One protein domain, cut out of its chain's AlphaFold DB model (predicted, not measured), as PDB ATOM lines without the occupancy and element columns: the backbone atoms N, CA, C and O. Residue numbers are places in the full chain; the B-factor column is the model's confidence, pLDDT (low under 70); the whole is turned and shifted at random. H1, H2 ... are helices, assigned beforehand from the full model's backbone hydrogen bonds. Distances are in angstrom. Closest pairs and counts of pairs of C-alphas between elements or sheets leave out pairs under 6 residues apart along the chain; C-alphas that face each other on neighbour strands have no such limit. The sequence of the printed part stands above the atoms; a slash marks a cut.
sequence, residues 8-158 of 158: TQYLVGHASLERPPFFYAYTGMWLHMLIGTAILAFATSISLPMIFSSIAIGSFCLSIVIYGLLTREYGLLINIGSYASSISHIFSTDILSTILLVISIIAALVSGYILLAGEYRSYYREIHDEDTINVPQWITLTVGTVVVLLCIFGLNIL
ATOM      1  N   THR A   8     110.983 160.424 111.252       88.12
ATOM      2  CA  THR A   8     110.109 161.026 110.233       88.12
ATOM      3  C   THR A   8     110.551 162.439 109.849       88.12
ATOM      4  O   THR A   8     110.533 162.791 108.671       88.12
ATOM      5  N   GLN A   9     110.960 163.256 110.825       88.75
ATOM      6  CA  GLN A   9     111.486 164.597 110.557       88.75
ATOM      7  C   GLN A   9     112.833 164.546 109.830       88.75
ATOM      8  O   GLN A   9     113.104 165.428 109.021       88.75
ATOM      9  N   TYR A  10     113.642 163.515 110.082       88.50
ATOM     10  CA  TYR A  10     114.872 163.249 109.339       88.50
ATOM     11  C   TYR A  10     114.574 162.924 107.867       88.50
ATOM     12  O   TYR A  10     115.125 163.569 106.985       88.50
ATOM     13  N   LEU A  11     113.620 162.025 107.596       89.75
ATOM     14  CA  LEU A  11     113.244 161.610 106.235       89.75
ATOM     15  C   LEU A  11     112.582 162.709 105.387       89.75
ATOM     16  O   LEU A  11     112.773 162.772 104.178       89.75
ATOM     17  N   VAL A  12     111.739 163.548 105.985       87.69
ATOM     18  CA  VAL A  12     110.942 164.558 105.250       87.69
ATOM     19  C   VAL A  12     111.601 165.949 105.320       87.69
ATOM     20  O   VAL A  12     111.242 166.889 104.599       87.69
ATOM     21  N   GLY A  13     112.610 166.086 106.178       81.88
ATOM     22  CA  GLY A  13     113.235 167.348 106.538       81.88
ATOM     23  C   GLY A  13     112.367 168.182 107.483       81.88
ATOM     24  O   GLY A  13     111.137 168.082 107.520       81.88
ATOM     25  N   HIS A  14     113.015 169.079 108.220       77.00
ATOM     26  CA  HIS A  14     112.354 170.127 108.994       77.00
ATOM     27  C   HIS A  14     112.610 171.502 108.370       77.00
ATOM     28  O   HIS A  14     113.513 171.668 107.559       77.00
ATOM     29  N   ALA A  15     111.798 172.499 108.731       62.38
ATOM     30  CA  ALA A  15     111.723 173.798 108.048       62.38
ATOM     31  C   ALA A  15     113.042 174.597 107.950       62.38
ATOM     32  O   ALA A  15     113.096 175.574 107.214       62.38
ATOM     33  N   SER A  16     114.085 174.204 108.682       61.22
ATOM     34  CA  SER A  16     115.374 174.896 108.730       61.22
ATOM     35  C   SER A  16     116.532 174.117 108.094       61.22
ATOM     36  O   SER A  16     117.665 174.579 108.188       61.22
ATOM     37  N   LEU A  17     116.280 172.954 107.483       62.88
ATOM     38  CA  LEU A  17     117.291 172.169 106.767       62.88
ATOM     39  C   LEU A  17     116.951 172.036 105.284       62.88
ATOM     40  O   LEU A  17     115.791 172.124 104.873       62.88
ATOM     41  N   GLU A  18     117.995 171.792 104.494       76.38
ATOM     42  CA  GLU A  18     117.866 171.336 103.117       76.38
ATOM     43  C   GLU A  18     117.000 170.070 103.064       76.38
ATOM     44  O   GLU A  18     117.035 169.225 103.962       76.38
ATOM     45  N   ARG A  19     116.152 169.969 102.035       83.62
ATOM     46  CA  ARG A  19     115.219 168.848 101.923       83.62
ATOM     47  C   ARG A  19     115.987 167.579 101.540       83.62
ATOM     48  O   ARG A  19     116.651 167.591 100.505       83.62
ATOM     49  N   PRO A  20     115.871 166.490 102.318       89.81
ATOM     50  CA  PRO A  20     116.568 165.242 102.028       89.81
ATOM     51  C   PRO A  20     116.026 164.584 100.745       89.81
ATOM     52  O   PRO A  20     114.865 164.802 100.382       89.81
ATOM     53  N   PRO A  21     116.811 163.726 100.070       92.25
ATOM     54  CA  PRO A  21     116.384 162.996  98.872       92.25
ATOM     55  C   PRO A  21     115.047 162.256  99.032       92.25
ATOM     56  O   PRO A  21     114.206 162.277  98.127       92.25
ATOM     57  N   PHE A  22     114.808 161.671 100.210       93.69
ATOM     58  CA  PHE A  22     113.561 160.981 100.532       93.69
ATOM     59  C   PHE A  22     112.321 161.883 100.410       93.69
ATOM     60  O   PHE A  22     111.284 161.432  99.925       93.69
ATOM     61  N   PHE A  23     112.416 163.170 100.762       94.00
ATOM     62  CA  PHE A  23     111.307 164.119 100.618       94.00
ATOM     63  C   PHE A  23     110.835 164.240  99.163       94.00
ATOM     64  O   PHE A  23     109.632 164.218  98.889       94.00
ATOM     65  N   TYR A  24     111.774 164.352  98.222       94.38
ATOM     66  CA  TYR A  24     111.455 164.478  96.799       94.38
ATOM     67  C   TYR A  24     110.883 163.179  96.234       94.38
ATOM     68  O   TYR A  24     109.909 163.221  95.484       94.38
ATOM     69  N   ALA A  25     111.425 162.030  96.644       95.56
ATOM     70  CA  ALA A  25     110.888 160.720  96.292       95.56
ATOM     71  C   ALA A  25     109.445 160.537  96.792       95.56
ATOM     72  O   ALA A  25     108.556 160.179  96.017       95.56
ATOM     73  N   TYR A  26     109.193 160.862  98.062       94.81
ATOM     74  CA  TYR A  26     107.868 160.813  98.677       94.81
ATOM     75  C   TYR A  26     106.879 161.767  97.997       94.81
ATOM     76  O   TYR A  26     105.757 161.383  97.671       94.81
ATOM     77  N   THR A  27     107.297 163.001  97.717       94.88
ATOM     78  CA  THR A  27     106.458 163.979  97.008       94.88
ATOM     79  C   THR A  27     106.161 163.519  95.580       94.88
ATOM     80  O   THR A  27     105.022 163.620  95.128       94.88
ATOM     81  N   GLY A  28     107.154 162.953  94.887       95.62
ATOM     82  CA  GLY A  28     106.996 162.371  93.555       95.62
ATOM     83  C   GLY A  28     105.995 161.214  93.531       95.62
ATOM     84  O   GLY A  28     105.153 161.165  92.636       95.62
ATOM     85  N   MET A  29     106.018 160.343  94.548       96.81
ATOM     86  CA  MET A  29     105.023 159.279  94.736       96.81
ATOM     87  C   MET A  29     103.601 159.844  94.770       96.81
ATOM     88  O   MET A  29     102.733 159.400  94.020       96.81
ATOM     89  N   TRP A  30     103.361 160.834  95.635       96.69
ATOM     90  CA  TRP A  30     102.036 161.427  95.810       96.69
ATOM     91  C   TRP A  30     101.583 162.206  94.588       96.69
ATOM     92  O   TRP A  30     100.420 162.102  94.211       96.69
ATOM     93  N   LEU A  31     102.489 162.946  93.947       97.06
ATOM     94  CA  LEU A  31     102.188 163.661  92.714       97.06
ATOM     95  C   LEU A  31     101.764 162.685  91.614       97.06
ATOM     96  O   LEU A  31     100.733 162.889  90.977       97.06
ATOM     97  N   HIS A  32     102.519 161.602  91.428       96.06
ATOM     98  CA  HIS A  32     102.182 160.573  90.452       96.06
ATOM     99  C   HIS A  32     100.850 159.889  90.783       96.06
ATOM    100  O   HIS A  32     100.016 159.717  89.897       96.06
ATOM    101  N   MET A  33     100.600 159.563  92.053       93.88
ATOM    102  CA  MET A  33      99.341 158.952  92.480       93.88
ATOM    103  C   MET A  33      98.148 159.899  92.299       93.88
ATOM    104  O   MET A  33      97.089 159.464  91.851       93.88
ATOM    105  N   LEU A  34      98.309 161.196  92.576       94.62
ATOM    106  CA  LEU A  34      97.284 162.219  92.352       94.62
ATOM    107  C   LEU A  34      96.967 162.363  90.862       94.62
ATOM    108  O   LEU A  34      95.800 162.326  90.479       94.62
ATOM    109  N   ILE A  35      97.991 162.476  90.013       92.88
ATOM    110  CA  ILE A  35      97.806 162.568  88.558       92.88
ATOM    111  C   ILE A  35      97.153 161.286  88.028       92.88
ATOM    112  O   ILE A  35      96.171 161.354  87.293       92.88
ATOM    113  N   GLY A  36      97.646 160.117  88.439       88.81
ATOM    114  CA  GLY A  36      97.113 158.825  88.013       88.81
ATOM    115  C   GLY A  36      95.655 158.624  88.427       88.81
ATOM    116  O   GLY A  36      94.835 158.212  87.611       88.81
ATOM    117  N   THR A  37      95.301 158.957  89.669       86.38
ATOM    118  CA  THR A  37      93.911 158.860  90.151       86.38
ATOM    119  C   THR A  37      92.988 159.887  89.495       86.38
ATOM    120  O   THR A  37      91.841 159.562  89.197       86.38
ATOM    121  N   ALA A  38      93.476 161.093  89.195       87.31
ATOM    122  CA  ALA A  38      92.717 162.072  88.420       87.31
ATOM    123  C   ALA A  38      92.431 161.564  86.998       87.31
ATOM    124  O   ALA A  38      91.309 161.697  86.519       87.31
ATOM    125  N   ILE A  39      93.407 160.926  86.344       84.69
ATOM    126  CA  ILE A  39      93.208 160.275  85.039       84.69
ATOM    127  C   ILE A  39      92.204 159.116  85.164       84.69
ATOM    128  O   ILE A  39      91.315 158.982  84.323       84.69
ATOM    129  N   LEU A  40      92.291 158.318  86.238       79.50
ATOM    130  CA  LEU A  40      91.373 157.208  86.517       79.50
ATOM    131  C   LEU A  40      89.910 157.658  86.624       79.50
ATOM    132  O   LEU A  40      89.024 156.915  86.209       79.50
ATOM    133  N   ALA A  41      89.641 158.874  87.110       77.19
ATOM    134  CA  ALA A  41      88.281 159.412  87.196       77.19
ATOM    135  C   ALA A  41      87.553 159.458  85.836       77.19
ATOM    136  O   ALA A  41      86.323 159.489  85.799       77.19
ATOM    137  N   PHE A  42      88.294 159.422  84.723       81.06
ATOM    138  CA  PHE A  42      87.751 159.423  83.364       81.06
ATOM    139  C   PHE A  42      87.690 158.026  82.717       81.06
ATOM    140  O   PHE A  42      87.108 157.881  81.642       81.06
ATOM    141  N   ALA A  43      88.252 156.991  83.349       73.56
ATOM    142  CA  ALA A  43      88.301 155.628  82.820       73.56
ATOM    143  C   ALA A  43      87.172 154.761  83.409       73.56
ATOM    144  O   ALA A  43      87.370 154.003  84.356       73.56
ATOM    145  N   THR A  44      85.968 154.862  82.841       69.12
ATOM    146  CA  THR A  44      84.761 154.167  83.338       69.12
ATOM    147  C   THR A  44      84.646 152.698  82.916       69.12
ATOM    148  O   THR A  44      83.772 151.988  83.408       69.12
ATOM    149  N   SER A  45      85.502 152.230  82.004       73.94
ATOM    150  CA  SER A  45      85.398 150.912  81.362       73.94
ATOM    151  C   SER A  45      86.174 149.788  82.055       73.94
ATOM    152  O   SER A  45      86.027 148.629  81.676       73.94
ATOM    153  N   ILE A  46      87.001 150.102  83.054       72.75
ATOM    154  CA  ILE A  46      87.898 149.146  83.711       72.75
ATOM    155  C   ILE A  46      87.606 149.143  85.213       72.75
ATOM    156  O   ILE A  46      87.209 150.154  85.791       72.75
ATOM    157  N   SER A  47      87.801 147.996  85.867       80.88
ATOM    158  CA  SER A  47      87.583 147.889  87.309       80.88
ATOM    159  C   SER A  47      88.485 148.861  88.094       80.88
ATOM    160  O   SER A  47      89.715 148.801  88.025       80.88
ATOM    161  N   LEU A  48      87.855 149.753  88.867       77.94
ATOM    162  CA  LEU A  48      88.539 150.761  89.686       77.94
ATOM    163  C   LEU A  48      89.592 150.170  90.643       77.94
ATOM    164  O   LEU A  48      90.685 150.734  90.708       77.94
ATOM    165  N   PRO A  49      89.338 149.049  91.357       80.00
ATOM    166  CA  PRO A  49      90.326 148.487  92.280       80.00
ATOM    167  C   PRO A  49      91.614 148.055  91.580       80.00
ATOM    168  O   PRO A  49      92.704 148.271  92.105       80.00
ATOM    169  N   MET A  50      91.494 147.489  90.378       78.12
ATOM    170  CA  MET A  50      92.635 147.013  89.606       78.12
ATOM    171  C   MET A  50      93.521 148.176  89.169       78.12
ATOM    172  O   MET A  50      94.707 148.184  89.492       78.12
ATOM    173  N   ILE A  51      92.947 149.206  88.537       80.38
ATOM    174  CA  ILE A  51      93.741 150.360  88.099       80.38
ATOM    175  C   ILE A  51      94.339 151.099  89.293       80.38
ATOM    176  O   ILE A  51      95.512 151.468  89.260       80.38
ATOM    177  N   PHE A  52      93.566 151.287  90.364       86.25
ATOM    178  CA  PHE A  52      94.072 151.939  91.565       86.25
ATOM    179  C   PHE A  52      95.267 151.178  92.151       86.25
ATOM    180  O   PHE A  52      96.277 151.796  92.478       86.25
ATOM    181  N   SER A  53      95.191 149.845  92.222       87.19
ATOM    182  CA  SER A  53      96.297 149.016  92.714       87.19
ATOM    183  C   SER A  53      97.549 149.136  91.834       87.19
ATOM    184  O   SER A  53      98.629 149.414  92.355       87.19
ATOM    185  N   SER A  54      97.408 149.061  90.507       89.25
ATOM    186  CA  SER A  54      98.504 149.275  89.552       89.25
ATOM    187  C   SER A  54      99.134 150.663  89.669       89.25
ATOM    188  O   SER A  54     100.358 150.788  89.651       89.25
ATOM    189  N   ILE A  55      98.319 151.712  89.824       92.69
ATOM    190  CA  ILE A  55      98.802 153.088  90.008       92.69
ATOM    191  C   ILE A  55      99.513 153.234  91.349       92.69
ATOM    192  O   ILE A  55     100.551 153.891  91.404       92.69
ATOM    193  N   ALA A  56      98.998 152.638  92.423       93.62
ATOM    194  CA  ALA A  56      99.619 152.702  93.741       93.62
ATOM    195  C   ALA A  56     101.004 152.034  93.730       93.62
ATOM    196  O   ALA A  56     101.990 152.658  94.130       93.62
ATOM    197  N   ILE A  57     101.103 150.814  93.189       94.81
ATOM    198  CA  ILE A  57     102.383 150.102  93.059       94.81
ATOM    199  C   ILE A  57     103.325 150.845  92.108       94.81
ATOM    200  O   ILE A  57     104.494 151.039  92.439       94.81
ATOM    201  N   GLY A  58     102.826 151.333  90.970       95.69
ATOM    202  CA  GLY A  58     103.612 152.149  90.044       95.69
ATOM    203  C   GLY A  58     104.157 153.415  90.711       95.69
ATOM    204  O   GLY A  58     105.350 153.693  90.634       95.69
ATOM    205  N   SER A  59     103.324 154.146  91.450       96.94
ATOM    206  CA  SER A  59     103.737 155.353  92.184       96.94
ATOM    207  C   SER A  59     104.828 155.042  93.206       96.94
ATOM    208  O   SER A  59     105.800 155.791  93.323       96.94
ATOM    209  N   PHE A  60     104.703 153.918  93.913       97.19
ATOM    210  CA  PHE A  60     105.718 153.463  94.855       97.19
ATOM    211  C   PHE A  60     107.034 153.104  94.149       97.19
ATOM    212  O   PHE A  60     108.091 153.585  94.557       97.19
ATOM    213  N   CYS A  61     106.985 152.367  93.036       97.38
ATOM    214  CA  CYS A  61     108.167 152.061  92.222       97.38
ATOM    215  C   CYS A  61     108.855 153.338  91.720       97.38
ATOM    216  O   CYS A  61     110.073 153.475  91.840       97.38
ATOM    217  N   LEU A  62     108.079 154.300  91.210       97.56
ATOM    218  CA  LEU A  62     108.594 155.585  90.744       97.56
ATOM    219  C   LEU A  62     109.301 156.345  91.871       97.56
ATOM    220  O   LEU A  62     110.362 156.920  91.644       97.56
ATOM    221  N   SER A  63     108.757 156.315  93.089       97.62
ATOM    222  CA  SER A  63     109.387 156.947  94.252       97.62
ATOM    223  C   SER A  63     110.773 156.366  94.548       97.62
ATOM    224  O   SER A  63     111.724 157.117  94.756       97.62
ATOM    225  N   ILE A  64     110.917 155.041  94.459       97.19
ATOM    226  CA  ILE A  64     112.188 154.341  94.666       97.19
ATOM    227  C   ILE A  64     113.185 154.696  93.554       97.19
ATOM    228  O   ILE A  64     114.363 154.916  93.830       97.19
ATOM    229  N   VAL A  65     112.715 154.815  92.307       97.56
ATOM    230  CA  VAL A  65     113.540 155.270  91.177       97.56
ATOM    231  C   VAL A  65     114.023 156.703  91.392       97.56
ATOM    232  O   VAL A  65     115.216 156.965  91.253       97.56
ATOM    233  N   ILE A  66     113.127 157.626  91.761       97.25
ATOM    234  CA  ILE A  66     113.480 159.025  92.049       97.25
ATOM    235  C   ILE A  66     114.526 159.078  93.161       97.25
ATOM    236  O   ILE A  66     115.543 159.751  93.003       97.25
ATOM    237  N   TYR A  67     114.313 158.340  94.252       97.06
ATOM    238  CA  TYR A  67     115.280 158.262  95.340       97.06
ATOM    239  C   TYR A  67     116.641 157.764  94.840       97.06
ATOM    240  O   TYR A  67     117.639 158.456  95.025       97.06
ATOM    241  N   GLY A  68     116.678 156.628  94.135       95.75
ATOM    242  CA  GLY A  68     117.919 156.046  93.620       95.75
ATOM    243  C   GLY A  68     118.676 156.966  92.659       95.75
ATOM    244  O   GLY A  68     119.905 156.977  92.659       95.75
ATOM    245  N   LEU A  69     117.970 157.786  91.873       96.56
ATOM    246  CA  LEU A  69     118.594 158.812  91.030       96.56
ATOM    247  C   LEU A  69     119.225 159.939  91.860       96.56
ATOM    248  O   LEU A  69     120.335 160.370  91.551       96.56
ATOM    249  N   LEU A  70     118.537 160.404  92.907       94.94
ATOM    250  CA  LEU A  70     119.008 161.492  93.768       94.94
ATOM    251  C   LEU A  70     120.193 161.071  94.647       94.94
ATOM    252  O   LEU A  70     121.132 161.848  94.815       94.94
ATOM    253  N   THR A  71     120.176 159.845  95.171       93.62
ATOM    254  CA  THR A  71     121.235 159.302  96.041       93.62
ATOM    255  C   THR A  71     122.331 158.554  95.287       93.62
ATOM    256  O   THR A  71     123.336 158.172  95.882       93.62
ATOM    257  N   ARG A  72     122.178 158.377  93.966       93.75
ATOM    258  CA  ARG A  72     123.064 157.572  93.101       93.75
ATOM    259  C   ARG A  72     123.146 156.096  93.506       93.75
ATOM    260  O   ARG A  72     124.102 155.399  93.166       93.75
ATOM    261  N   GLU A  73     122.118 155.591  94.175       92.81
ATOM    262  CA  GLU A  73     121.955 154.171  94.474       92.81
ATOM    263  C   GLU A  73     121.349 153.440  93.269       92.81
ATOM    264  O   GLU A  73     120.174 153.070  93.244       92.81
ATOM    265  N   TYR A  74     122.167 153.217  92.236       90.38
ATOM    266  CA  TYR A  74     121.705 152.671  90.952       90.38
ATOM    267  C   TYR A  74     121.067 151.276  91.043       90.38
ATOM    268  O   TYR A  74     120.285 150.911  90.166       90.38
ATOM    269  N   GLY A  75     121.332 150.517  92.112       90.69
ATOM    270  CA  GLY A  75     120.648 149.247  92.379       90.69
ATOM    271  C   GLY A  75     119.126 149.395  92.497       90.69
ATOM    272  O   GLY A  75     118.389 148.488  92.118       90.69
ATOM    273  N   LEU A  76     118.640 150.564  92.927       93.94
ATOM    274  CA  LEU A  76     117.212 150.857  93.047       93.94
ATOM    275  C   LEU A  76     116.529 151.105  91.692       93.94
ATOM    276  O   LEU A  76     115.303 151.006  91.603       93.94
ATOM    277  N   LEU A  77     117.289 151.354  90.616       94.50
ATOM    278  CA  LEU A  77     116.735 151.592  89.276       94.50
ATOM    279  C   LEU A  77     116.097 150.352  88.643       94.50
ATOM    280  O   LEU A  77     115.357 150.483  87.670       94.50
ATOM    281  N   ILE A  78     116.297 149.163  89.221       93.00
ATOM    282  CA  ILE A  78     115.550 147.958  88.836       93.00
ATOM    283  C   ILE A  78     114.026 148.178  88.898       93.00
ATOM    284  O   ILE A  78     113.279 147.606  88.103       93.00
ATOM    285  N   ASN A  79     113.572 149.097  89.759       96.81
ATOM    286  CA  ASN A  79     112.166 149.466  89.905       96.81
ATOM    287  C   ASN A  79     111.586 150.199  88.682       96.81
ATOM    288  O   ASN A  79     110.371 150.363  88.614       96.81
ATOM    289  N   ILE A  80     112.393 150.582  87.682       96.50
ATOM    290  CA  ILE A  80     111.882 151.039  86.376       96.50
ATOM    291  C   ILE A  80     111.110 149.906  85.689       96.50
ATOM    292  O   ILE A  80     110.023 150.133  85.155       96.50
ATOM    293  N   GLY A  81     111.639 148.678  85.737       95.38
ATOM    294  CA  GLY A  81     110.947 147.503  85.206       95.38
ATOM    295  C   GLY A  81     109.660 147.221  85.979       95.38
ATOM    296  O   GLY A  81     108.610 147.009  85.375       95.38
ATOM    297  N   SER A  82     109.721 147.317  87.310       95.88
ATOM    298  CA  SER A  82     108.560 147.140  88.189       95.88
ATOM    299  C   SER A  82     107.474 148.191  87.948       95.88
ATOM    300  O   SER A  82     106.288 147.867  87.892       95.88
ATOM    301  N   TYR A  83     107.871 149.445  87.725       96.12
ATOM    302  CA  TYR A  83     106.976 150.522  87.318       96.12
ATOM    303  C   TYR A  83     106.301 150.203  85.981       96.12
ATOM    304  O   TYR A  83     105.073 150.189  85.902       96.12
ATOM    305  N   ALA A  84     107.093 149.895  84.948       94.19
ATOM    306  CA  ALA A  84     106.580 149.610  83.611       94.19
ATOM    307  C   ALA A  84     105.597 148.432  83.618       94.19
ATOM    308  O   ALA A  84     104.520 148.536  83.038       94.19
ATOM    309  N   SER A  85     105.928 147.358  84.337       93.12
ATOM    310  CA  SER A  85     105.050 146.199  84.502       93.12
ATOM    311  C   SER A  85     103.763 146.530  85.260       93.12
ATOM    312  O   SER A  85     102.705 145.992  84.939       93.12
ATOM    313  N   SER A  86     103.829 147.392  86.276       92.12
ATOM    314  CA  SER A  86     102.640 147.765  87.051       92.12
ATOM    315  C   SER A  86     101.668 148.579  86.201       92.12
ATOM    316  O   SER A  86     100.462 148.336  86.227       92.12
ATOM    317  N   ILE A  87     102.197 149.501  85.392       90.75
ATOM    318  CA  ILE A  87     101.405 150.294  84.448       90.75
ATOM    319  C   ILE A  87     100.899 149.431  83.286       90.75
ATOM    320  O   ILE A  87      99.747 149.585  82.886       90.75
ATOM    321  N   SER A  88     101.692 148.487  82.767       88.75
ATOM    322  CA  SER A  88     101.242 147.606  81.680       88.75
ATOM    323  C   SER A  88     100.063 146.721  82.089       88.75
ATOM    324  O   SER A  88      99.215 146.423  81.249       88.75
ATOM    325  N   HIS A  89      99.954 146.370  83.376       87.88
ATOM    326  CA  HIS A  89      98.820 145.611  83.912       87.88
ATOM    327  C   HIS A  89      97.465 146.322  83.766       87.88
ATOM    328  O   HIS A  89      96.424 145.674  83.726       87.88
ATOM    329  N   ILE A  90      97.463 147.648  83.603       84.62
ATOM    330  CA  ILE A  90      96.243 148.416  83.309       84.62
ATOM    331  C   ILE A  90      95.689 148.061  81.920       84.62
ATOM    332  O   ILE A  90      94.480 148.119  81.703       84.62
ATOM    333  N   PHE A  91      96.563 147.695  80.978       83.94
ATOM    334  CA  PHE A  91      96.205 147.450  79.579       83.94
ATOM    335  C   PHE A  91      96.007 145.968  79.248       83.94
ATOM    336  O   PHE A  91      95.298 145.651  78.296       83.94
ATOM    337  N   SER A  92      96.622 145.064  80.013       82.75
ATOM    338  CA  SER A  92      96.460 143.616  79.867       82.75
ATOM    339  C   SER A  92      96.405 142.957  81.234       82.75
ATOM    340  O   SER A  92      97.289 143.169  82.061       82.75
ATOM    341  N   THR A  93      95.392 142.128  81.452       82.00
ATOM    342  CA  THR A  93      95.149 141.414  82.715       82.00
ATOM    343  C   THR A  93      95.327 139.907  82.561       82.00
ATOM    344  O   THR A  93      94.813 139.117  83.352       82.00
ATOM    345  N   ASP A  94      96.059 139.494  81.529       88.00
ATOM    346  CA  ASP A  94      96.425 138.105  81.312       88.00
ATOM    347  C   ASP A  94      97.332 137.570  82.434       88.00
ATOM    348  O   ASP A  94      97.884 138.306  83.263       88.00
ATOM    349  N   ILE A  95      97.472 136.244  82.470       87.50
ATOM    350  CA  ILE A  95      98.229 135.533  83.508       87.50
ATOM    351  C   ILE A  95      99.670 136.054  83.579       87.50
ATOM    352  O   ILE A  95     100.173 136.318  84.669       87.50
ATOM    353  N   LEU A  96     100.308 136.286  82.426       89.12
ATOM    354  CA  LEU A  96     101.669 136.816  82.367       89.12
ATOM    355  C   LEU A  96     101.765 138.205  83.009       89.12
ATOM    356  O   LEU A  96     102.640 138.436  83.840       89.12
ATOM    357  N   SER A  97     100.853 139.115  82.667       87.94
ATOM    358  CA  SER A  97     100.809 140.455  83.257       87.94
ATOM    359  C   SER A  97     100.581 140.419  84.772       87.94
ATOM    360  O   SER A  97     101.212 141.170  85.516       87.94
ATOM    361  N   THR A  98      99.747 139.494  85.252       87.62
ATOM    362  CA  THR A  98      99.524 139.283  86.692       87.62
ATOM    363  C   THR A  98     100.791 138.788  87.395       87.62
ATOM    364  O   THR A  98     101.161 139.316  88.444       87.62
ATOM    365  N   ILE A  99     101.507 137.822  86.809       90.06
ATOM    366  CA  ILE A  99     102.782 137.319  87.346       90.06
ATOM    367  C   ILE A  99     103.825 138.442  87.406       90.06
ATOM    368  O   ILE A  99     104.488 138.619  88.430       90.06
ATOM    369  N   LEU A 100     103.952 139.231  86.337       91.31
ATOM    370  CA  LEU A 100     104.890 140.352  86.290       91.31
ATOM    371  C   LEU A 100     104.540 141.436  87.323       91.31
ATOM    372  O   LEU A 100     105.444 141.979  87.966       91.31
ATOM    373  N   LEU A 101     103.250 141.697  87.565       90.12
ATOM    374  CA  LEU A 101     102.811 142.581  88.646       90.12
ATOM    375  C   LEU A 101     103.230 142.039  90.021       90.12
ATOM    376  O   LEU A 101     103.783 142.790  90.820       90.12
ATOM    377  N   VAL A 102     103.032 140.747  90.298       92.38
ATOM    378  CA  VAL A 102     103.454 140.133  91.575       92.38
ATOM    379  C   VAL A 102     104.968 140.265  91.776       92.38
ATOM    380  O   VAL A 102     105.409 140.691  92.847       92.38
ATOM    381  N   ILE A 103     105.765 139.985  90.742       92.94
ATOM    382  CA  ILE A 103     107.225 140.176  90.768       92.94
ATOM    383  C   ILE A 103     107.575 141.644  91.044       92.94
ATOM    384  O   ILE A 103     108.465 141.933  91.846       92.94
ATOM    385  N   SER A 104     106.850 142.574  90.425       94.12
ATOM    386  CA  SER A 104     107.040 144.015  90.611       94.12
ATOM    387  C   SER A 104     106.766 144.455  92.046       94.12
ATOM    388  O   SER A 104     107.558 145.209  92.608       94.12
ATOM    389  N   ILE A 105     105.701 143.939  92.667       94.50
ATOM    390  CA  ILE A 105     105.371 144.207  94.072       94.50
ATOM    391  C   ILE A 105     106.484 143.685  94.986       94.50
ATOM    392  O   ILE A 105     106.930 144.408  95.877       94.50
ATOM    393  N   ILE A 106     106.966 142.461  94.758       95.12
ATOM    394  CA  ILE A 106     108.060 141.877  95.548       95.12
ATOM    395  C   ILE A 106     109.326 142.733  95.425       95.12
ATOM    396  O   ILE A 106     109.914 143.106  96.443       95.12
ATOM    397  N   ALA A 107     109.725 143.084  94.201       95.00
ATOM    398  CA  ALA A 107     110.907 143.907  93.952       95.00
ATOM    399  C   ALA A 107     110.802 145.281  94.631       95.00
ATOM    400  O   ALA A 107     111.758 145.719  95.278       95.00
ATOM    401  N   ALA A 108     109.633 145.922  94.553       95.38
ATOM    402  CA  ALA A 108     109.386 147.211  95.186       95.38
ATOM    403  C   ALA A 108     109.406 147.123  96.718       95.38
ATOM    404  O   ALA A 108     110.012 147.972  97.368       95.38
ATOM    405  N   LEU A 109     108.810 146.082  97.311       95.62
ATOM    406  CA  LEU A 109     108.831 145.867  98.763       95.62
ATOM    407  C   LEU A 109     110.251 145.651  99.290       95.62
ATOM    408  O   LEU A 109     110.645 146.275 100.275       95.62
ATOM    409  N   VAL A 110     111.032 144.797  98.622       95.31
ATOM    410  CA  VAL A 110     112.425 144.533  99.005       95.31
ATOM    411  C   VAL A 110     113.271 145.797  98.855       95.31
ATOM    412  O   VAL A 110     114.008 146.150  99.774       95.31
ATOM    413  N   SER A 111     113.123 146.518  97.741       95.88
ATOM    414  CA  SER A 111     113.839 147.776  97.501       95.88
ATOM    415  C   SER A 111     113.467 148.846  98.532       95.88
ATOM    416  O   SER A 111     114.347 149.496  99.089       95.88
ATOM    417  N   GLY A 112     112.176 148.990  98.840       94.88
ATOM    418  CA  GLY A 112     111.680 149.921  99.851       94.88
ATOM    419  C   GLY A 112     112.180 149.588 101.256       94.88
ATOM    420  O   GLY A 112     112.558 150.490 102.000       94.88
ATOM    421  N   TYR A 113     112.252 148.301 101.609       94.62
ATOM    422  CA  TYR A 113     112.859 147.866 102.866       94.62
ATOM    423  C   TYR A 113     114.348 148.217 102.932       94.62
ATOM    424  O   TYR A 113     114.782 148.769 103.940       94.62
ATOM    425  N   ILE A 114     115.123 147.931 101.880       92.69
ATOM    426  CA  ILE A 114     116.561 148.249 101.832       92.69
ATOM    427  C   ILE A 114     116.783 149.757 101.988       92.69
ATOM    428  O   ILE A 114     117.604 150.163 102.809       92.69
ATOM    429  N   LEU A 115     116.011 150.564 101.258       94.62
ATOM    430  CA  LEU A 115     116.048 152.024 101.316       94.62
ATOM    431  C   LEU A 115     115.761 152.530 102.737       94.62
ATOM    432  O   LEU A 115     116.584 153.229 103.324       94.62
ATOM    433  N   LEU A 116     114.625 152.137 103.326       93.38
ATOM    434  CA  LEU A 116     114.238 152.592 104.666       93.38
ATOM    435  C   LEU A 116     115.196 152.089 105.750       93.38
ATOM    436  O   LEU A 116     115.468 152.809 106.707       93.38
ATOM    437  N   ALA A 117     115.718 150.871 105.608       92.31
ATOM    438  CA  ALA A 117     116.730 150.331 106.505       92.31
ATOM    439  C   ALA A 117     118.042 151.123 106.430       92.31
ATOM    440  O   ALA A 117     118.674 151.346 107.464       92.31
ATOM    441  N   GLY A 118     118.443 151.546 105.228       90.81
ATOM    442  CA  GLY A 118     119.601 152.409 105.003       90.81
ATOM    443  C   GLY A 118     119.435 153.763 105.688       90.81
ATOM    444  O   GLY A 118     120.262 154.128 106.520       90.81
ATOM    445  N   GLU A 119     118.319 154.441 105.427       92.19
ATOM    446  CA  GLU A 119     117.990 155.730 106.049       92.19
ATOM    447  C   GLU A 119     117.898 155.637 107.577       92.19
ATOM    448  O   GLU A 119     118.390 156.504 108.298       92.19
ATOM    449  N   TYR A 120     117.315 154.556 108.101       91.06
ATOM    450  CA  TYR A 120     117.232 154.326 109.543       91.06
ATOM    451  C   TYR A 120     118.618 154.198 110.184       91.06
ATOM    452  O   TYR A 120     118.866 154.775 111.242       91.06
ATOM    453  N   ARG A 121     119.547 153.481 109.541       89.88
ATOM    454  CA  ARG A 121     120.933 153.376 110.021       89.88
ATOM    455  C   ARG A 121     121.654 154.721 109.956       89.88
ATOM    456  O   ARG A 121     122.316 155.081 110.926       89.88
ATOM    457  N   SER A 122     121.500 155.464 108.858       88.50
ATOM    458  CA  SER A 122     122.076 156.809 108.714       88.50
ATOM    459  C   SER A 122     121.569 157.753 109.801       88.50
ATOM    460  O   SER A 122     122.376 158.406 110.457       88.50
ATOM    461  N   TYR A 123     120.263 157.735 110.086       88.56
ATOM    462  CA  TYR A 123     119.651 158.518 111.157       88.56
ATOM    463  C   TYR A 123     120.267 158.239 112.536       88.56
ATOM    464  O   TYR A 123     120.590 159.175 113.268       88.56
ATOM    465  N   TYR A 124     120.443 156.970 112.915       87.50
ATOM    466  CA  TYR A 124     121.040 156.647 114.216       87.50
ATOM    467  C   TYR A 124     122.522 156.998 114.288       87.50
ATOM    468  O   TYR A 124     122.961 157.539 115.301       87.50
ATOM    469  N   ARG A 125     123.271 156.786 113.205       86.25
ATOM    470  CA  ARG A 125     124.678 157.185 113.147       86.25
ATOM    471  C   ARG A 125     124.845 158.702 113.262       86.25
ATOM    472  O   ARG A 125     125.680 159.169 114.021       86.25
ATOM    473  N   GLU A 126     124.040 159.482 112.544       86.31
ATOM    474  CA  GLU A 126     124.180 160.946 112.491       86.31
ATOM    475  C   GLU A 126     123.610 161.666 113.719       86.31
ATOM    476  O   GLU A 126     124.144 162.696 114.128       86.31
ATOM    477  N   ILE A 127     122.520 161.155 114.304       84.06
ATOM    478  CA  ILE A 127     121.801 161.836 115.396       84.06
ATOM    479  C   ILE A 127     122.126 161.247 116.773       84.06
ATOM    480  O   ILE A 127     122.072 161.975 117.767       84.06
ATOM    481  N   HIS A 128     122.434 159.950 116.850       80.56
ATOM    482  CA  HIS A 128     122.685 159.248 118.113       80.56
ATOM    483  C   HIS A 128     124.149 158.814 118.287       80.56
ATOM    484  O   HIS A 128     124.484 158.353 119.372       80.56
ATOM    485  N   ASP A 129     125.014 159.013 117.279       80.50
ATOM    486  CA  ASP A 129     126.430 158.591 117.287       80.50
ATOM    487  C   ASP A 129     126.589 157.077 117.544       80.50
ATOM    488  O   ASP A 129     127.529 156.605 118.182       80.50
ATOM    489  N   GLU A 130     125.608 156.293 117.078       79.56
ATOM    490  CA  GLU A 130     125.566 154.841 117.242       79.56
ATOM    491  C   GLU A 130     125.901 154.136 115.918       79.56
ATOM    492  O   GLU A 130     125.106 154.120 114.977       79.56
ATOM    493  N   ASP A 131     127.077 153.503 115.857       66.88
ATOM    494  CA  ASP A 131     127.610 152.878 114.634       66.88
ATOM    495  C   ASP A 131     126.967 151.526 114.265       66.88
ATOM    496  O   ASP A 131     127.116 151.049 113.138       66.88
ATOM    497  N   THR A 132     126.257 150.867 115.189       65.75
ATOM    498  CA  THR A 132     125.772 149.484 114.994       65.75
ATOM    499  C   THR A 132     124.319 149.285 115.412       65.75
ATOM    500  O   THR A 132     123.996 148.462 116.266       65.75
ATOM    501  N   ILE A 133     123.405 150.001 114.754       78.25
ATOM    502  CA  ILE A 133     121.970 149.755 114.912       78.25
ATOM    503  C   ILE A 133     121.404 148.911 113.775       78.25
ATOM    504  O   ILE A 133     121.519 149.218 112.587       78.25
ATOM    505  N   ASN A 134     120.713 147.844 114.172       79.25
ATOM    506  CA  ASN A 134     119.881 147.053 113.285       79.25
ATOM    507  C   ASN A 134     118.443 147.573 113.303       79.25
ATOM    508  O   ASN A 134     117.919 147.984 114.338       79.25
ATOM    509  N   VAL A 135     117.789 147.511 112.143       84.88
ATOM    510  CA  VAL A 135     116.345 147.741 112.037       84.88
ATOM    511  C   VAL A 135     115.622 146.760 112.971       84.88
ATOM    512  O   VAL A 135     116.039 145.599 113.054       84.88
ATOM    513  N   PRO A 136     114.550 147.182 113.669       86.44
ATOM    514  CA  PRO A 136     113.770 146.286 114.512       86.44
ATOM    515  C   PRO A 136     113.372 145.000 113.777       86.44
ATOM    516  O   PRO A 136     112.746 145.048 112.718       86.44
ATOM    517  N   GLN A 137     113.703 143.843 114.360       87.25
ATOM    518  CA  GLN A 137     113.540 142.528 113.720       87.25
ATOM    519  C   GLN A 137     112.106 142.242 113.263       87.25
ATOM    520  O   GLN A 137     111.907 141.568 112.254       87.25
ATOM    521  N   TRP A 138     111.104 142.766 113.976       87.19
ATOM    522  CA  TRP A 138     109.703 142.589 113.605       87.19
ATOM    523  C   TRP A 138     109.398 143.172 112.219       87.19
ATOM    524  O   TRP A 138     108.651 142.552 111.474       87.19
ATOM    525  N   ILE A 139     110.035 144.283 111.821       87.88
ATOM    526  CA  ILE A 139     109.864 144.881 110.486       87.88
ATOM    527  C   ILE A 139     110.402 143.923 109.425       87.88
ATOM    528  O   ILE A 139     109.714 143.619 108.453       87.88
ATOM    529  N   THR A 140     111.616 143.405 109.633       89.19
ATOM    530  CA  THR A 140     112.244 142.442 108.720       89.19
ATOM    531  C   THR A 140     111.399 141.174 108.581       89.19
ATOM    532  O   THR A 140     111.175 140.706 107.467       89.19
ATOM    533  N   LEU A 141     110.884 140.642 109.696       92.19
ATOM    534  CA  LEU A 141     110.013 139.463 109.706       92.19
ATOM    535  C   LEU A 141     108.691 139.718 108.978       92.19
ATOM    536  O   LEU A 141     108.258 138.874 108.193       92.19
ATOM    537  N   THR A 142     108.060 140.874 109.192       92.12
ATOM    538  CA  THR A 142     106.823 141.242 108.494       92.12
ATOM    539  C   THR A 142     107.051 141.361 106.989       92.12
ATOM    540  O   THR A 142     106.319 140.733 106.226       92.12
ATOM    541  N   VAL A 143     108.083 142.089 106.548       92.44
ATOM    542  CA  VAL A 143     108.402 142.224 105.114       92.44
ATOM    543  C   VAL A 143     108.708 140.858 104.498       92.44
ATOM    544  O   VAL A 143     108.147 140.522 103.456       92.44
ATOM    545  N   GLY A 144     109.529 140.038 105.160       91.19
ATOM    546  CA  GLY A 144     109.855 138.691 104.691       91.19
ATOM    547  C   GLY A 144     108.622 137.794 104.569       91.19
ATOM    548  O   GLY A 144     108.457 137.107 103.565       91.19
ATOM    549  N   THR A 145     107.713 137.857 105.544       94.75
ATOM    550  CA  THR A 145     106.459 137.086 105.521       94.75
ATOM    551  C   THR A 145     105.576 137.512 104.353       94.75
ATOM    552  O   THR A 145     105.074 136.658 103.626       94.75
ATOM    553  N   VAL A 146     105.426 138.819 104.116       95.31
ATOM    554  CA  VAL A 146     104.652 139.339 102.977       95.31
ATOM    555  C   VAL A 146     105.261 138.886 101.649       95.31
ATOM    556  O   VAL A 146     104.529 138.425 100.776       95.31
ATOM    557  N   VAL A 147     106.587 138.947 101.503       94.81
ATOM    558  CA  VAL A 147     107.278 138.465 100.295       94.81
ATOM    559  C   VAL A 147     107.025 136.974 100.070       94.81
ATOM    560  O   VAL A 147     106.679 136.580  98.960       94.81
ATOM    561  N   VAL A 148     107.123 136.143 101.113       95.19
ATOM    562  CA  VAL A 148     106.840 134.701 101.009       95.19
ATOM    563  C   VAL A 148     105.394 134.448 100.582       95.19
ATOM    564  O   VAL A 148     105.158 133.637  99.688       95.19
ATOM    565  N   LEU A 149     104.429 135.159 101.168       95.38
ATOM    566  CA  LEU A 149     103.019 135.033 100.794       95.38
ATOM    567  C   LEU A 149     102.776 135.437  99.335       95.38
ATOM    568  O   LEU A 149     102.035 134.751  98.635       95.38
ATOM    569  N   LEU A 150     103.434 136.494  98.851       92.88
ATOM    570  CA  LEU A 150     103.362 136.911  97.447       92.88
ATOM    571  C   LEU A 150     103.994 135.884  96.503       92.88
ATOM    572  O   LEU A 150     103.437 135.622  95.440       92.88
ATOM    573  N   CYS A 151     105.107 135.258  96.893       91.69
ATOM    574  CA  CYS A 151     105.703 134.163  96.127       91.69
ATOM    575  C   CYS A 151     104.756 132.959  96.039       91.69
ATOM    576  O   CYS A 151     104.541 132.431  94.951       91.69
ATOM    577  N   ILE A 152     104.157 132.544  97.161       93.12
ATOM    578  CA  ILE A 152     103.174 131.449  97.191       93.12
ATOM    579  C   ILE A 152     101.969 131.792  96.313       93.12
ATOM    580  O   ILE A 152     101.495 130.948  95.555       93.12
ATOM    581  N   PHE A 153     101.478 133.026  96.389       90.38
ATOM    582  CA  PHE A 153     100.384 133.497  95.548       90.38
ATOM    583  C   PHE A 153     100.746 133.435  94.059       90.38
ATOM    584  O   PHE A 153     100.005 132.838  93.284       90.38
ATOM    585  N   GLY A 154     101.906 133.969  93.670       86.62
ATOM    586  CA  GLY A 154     102.380 133.934  92.285       86.62
ATOM    587  C   GLY A 154     102.556 132.514  91.740       86.62
ATOM    588  O   GLY A 154     102.219 132.265  90.588       86.62
ATOM    589  N   LEU A 155     103.017 131.573  92.573       87.50
ATOM    590  CA  LEU A 155     103.145 130.159  92.202       87.50
ATOM    591  C   LEU A 155     101.798 129.445  92.044       87.50
ATOM    592  O   LEU A 155     101.705 128.546  91.224       87.50
ATOM    593  N   ASN A 156     100.768 129.820  92.809       88.81
ATOM    594  CA  ASN A 156      99.432 129.217  92.694       88.81
ATOM    595  C   ASN A 156      98.631 129.730  91.486       88.81
ATOM    596  O   ASN A 156      97.629 129.122  91.124       88.81
ATOM    597  N   ILE A 157      99.021 130.871  90.910       81.75
ATOM    598  CA  ILE A 157      98.397 131.417  89.693       81.75
ATOM    599  C   ILE A 157      98.922 130.720  88.423       81.75
ATOM    600  O   ILE A 157      98.273 130.789  87.378       81.75
ATOM    601  N   LEU A 158     100.095 130.090  88.515       65.69
ATOM    602  CA  LEU A 158     100.820 129.432  87.427       65.69
ATOM    603  C   LEU A 158     100.302 128.006  87.196       65.69
ATOM    604  O   LEU A 158     100.163 127.635  86.009       65.69
TER     605      LEU A 158
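What this domain is: This is residues 8 to 158 of the 158 residues of an uncharacterized protein of Candidatus Handelsmanbacteria bacterium (UniProt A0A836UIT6). One long helix, H5, runs along the longest axis of an elongated helical body, with H6 folding back beside it on one side and the H3 and H4 hairpin packing on its other side. H2 packs on H3, away from H5, and the short H1 sits near the first residues of H2. The printed part has 151 residues with six named helices, H1 to H6 in chain order, and no named strand; its class is all helix. It is compact, with a radius of gyration of the C-alphas of 17.0 A and spans of 53 by 34 by 24 A.

Where its parts are: H5, residues 95 to 128, is 48.6 A long, from C-alpha 95 at (98.229, 135.533, 83.508) to C-alpha 128 at (122.685, 159.248, 118.113). H6 is residues 137 to 157, 30.5 A; H4 is 74 to 88, 23.0 A; H3 is 48 to 71, 34.4 A; H2 is 21 to 40, 28.5 A. H1, residues 8 to 12, begins at C-alpha 8, (110.109, 161.026, 110.233).

How they stand to each other: H3, H4 and H5 form an up and down bundle, each helix running against the one before. H5 touches H4 with residues 97 to 111 alone, closest at the C-alphas of Ser 104 and Ser 82, 4.2 A. H3 touches H4 at Gly 58 and Tyr 83, C-alphas 4.6 A apart. H5 and H6, a hairpin, touch at a shallow tilt of 8 degrees, opposite ways; the closest C-alphas, Ile 106 and Val 147, are 5.9 A apart. H2 touches H3, C-alphas of Ala 25 and Ser 63 at 4.5 A. H1 touches H2, C-alphas of Val 12 and Phe 23 at 4.7 A. H2 and H5 are apart. Every O i to N i+4 pair is within hydrogen-bond range in H1, H2, H3, H5 and H6; in H4, 6 of 11 are.

The domain as a whole: The C-alphas farthest apart, Ser 45 and Asp 129, are 55.1 A apart. The printed part has no cut and no long link. Residues 15 to 17, 44, 131 to 132 and 158 have pLDDT under 70.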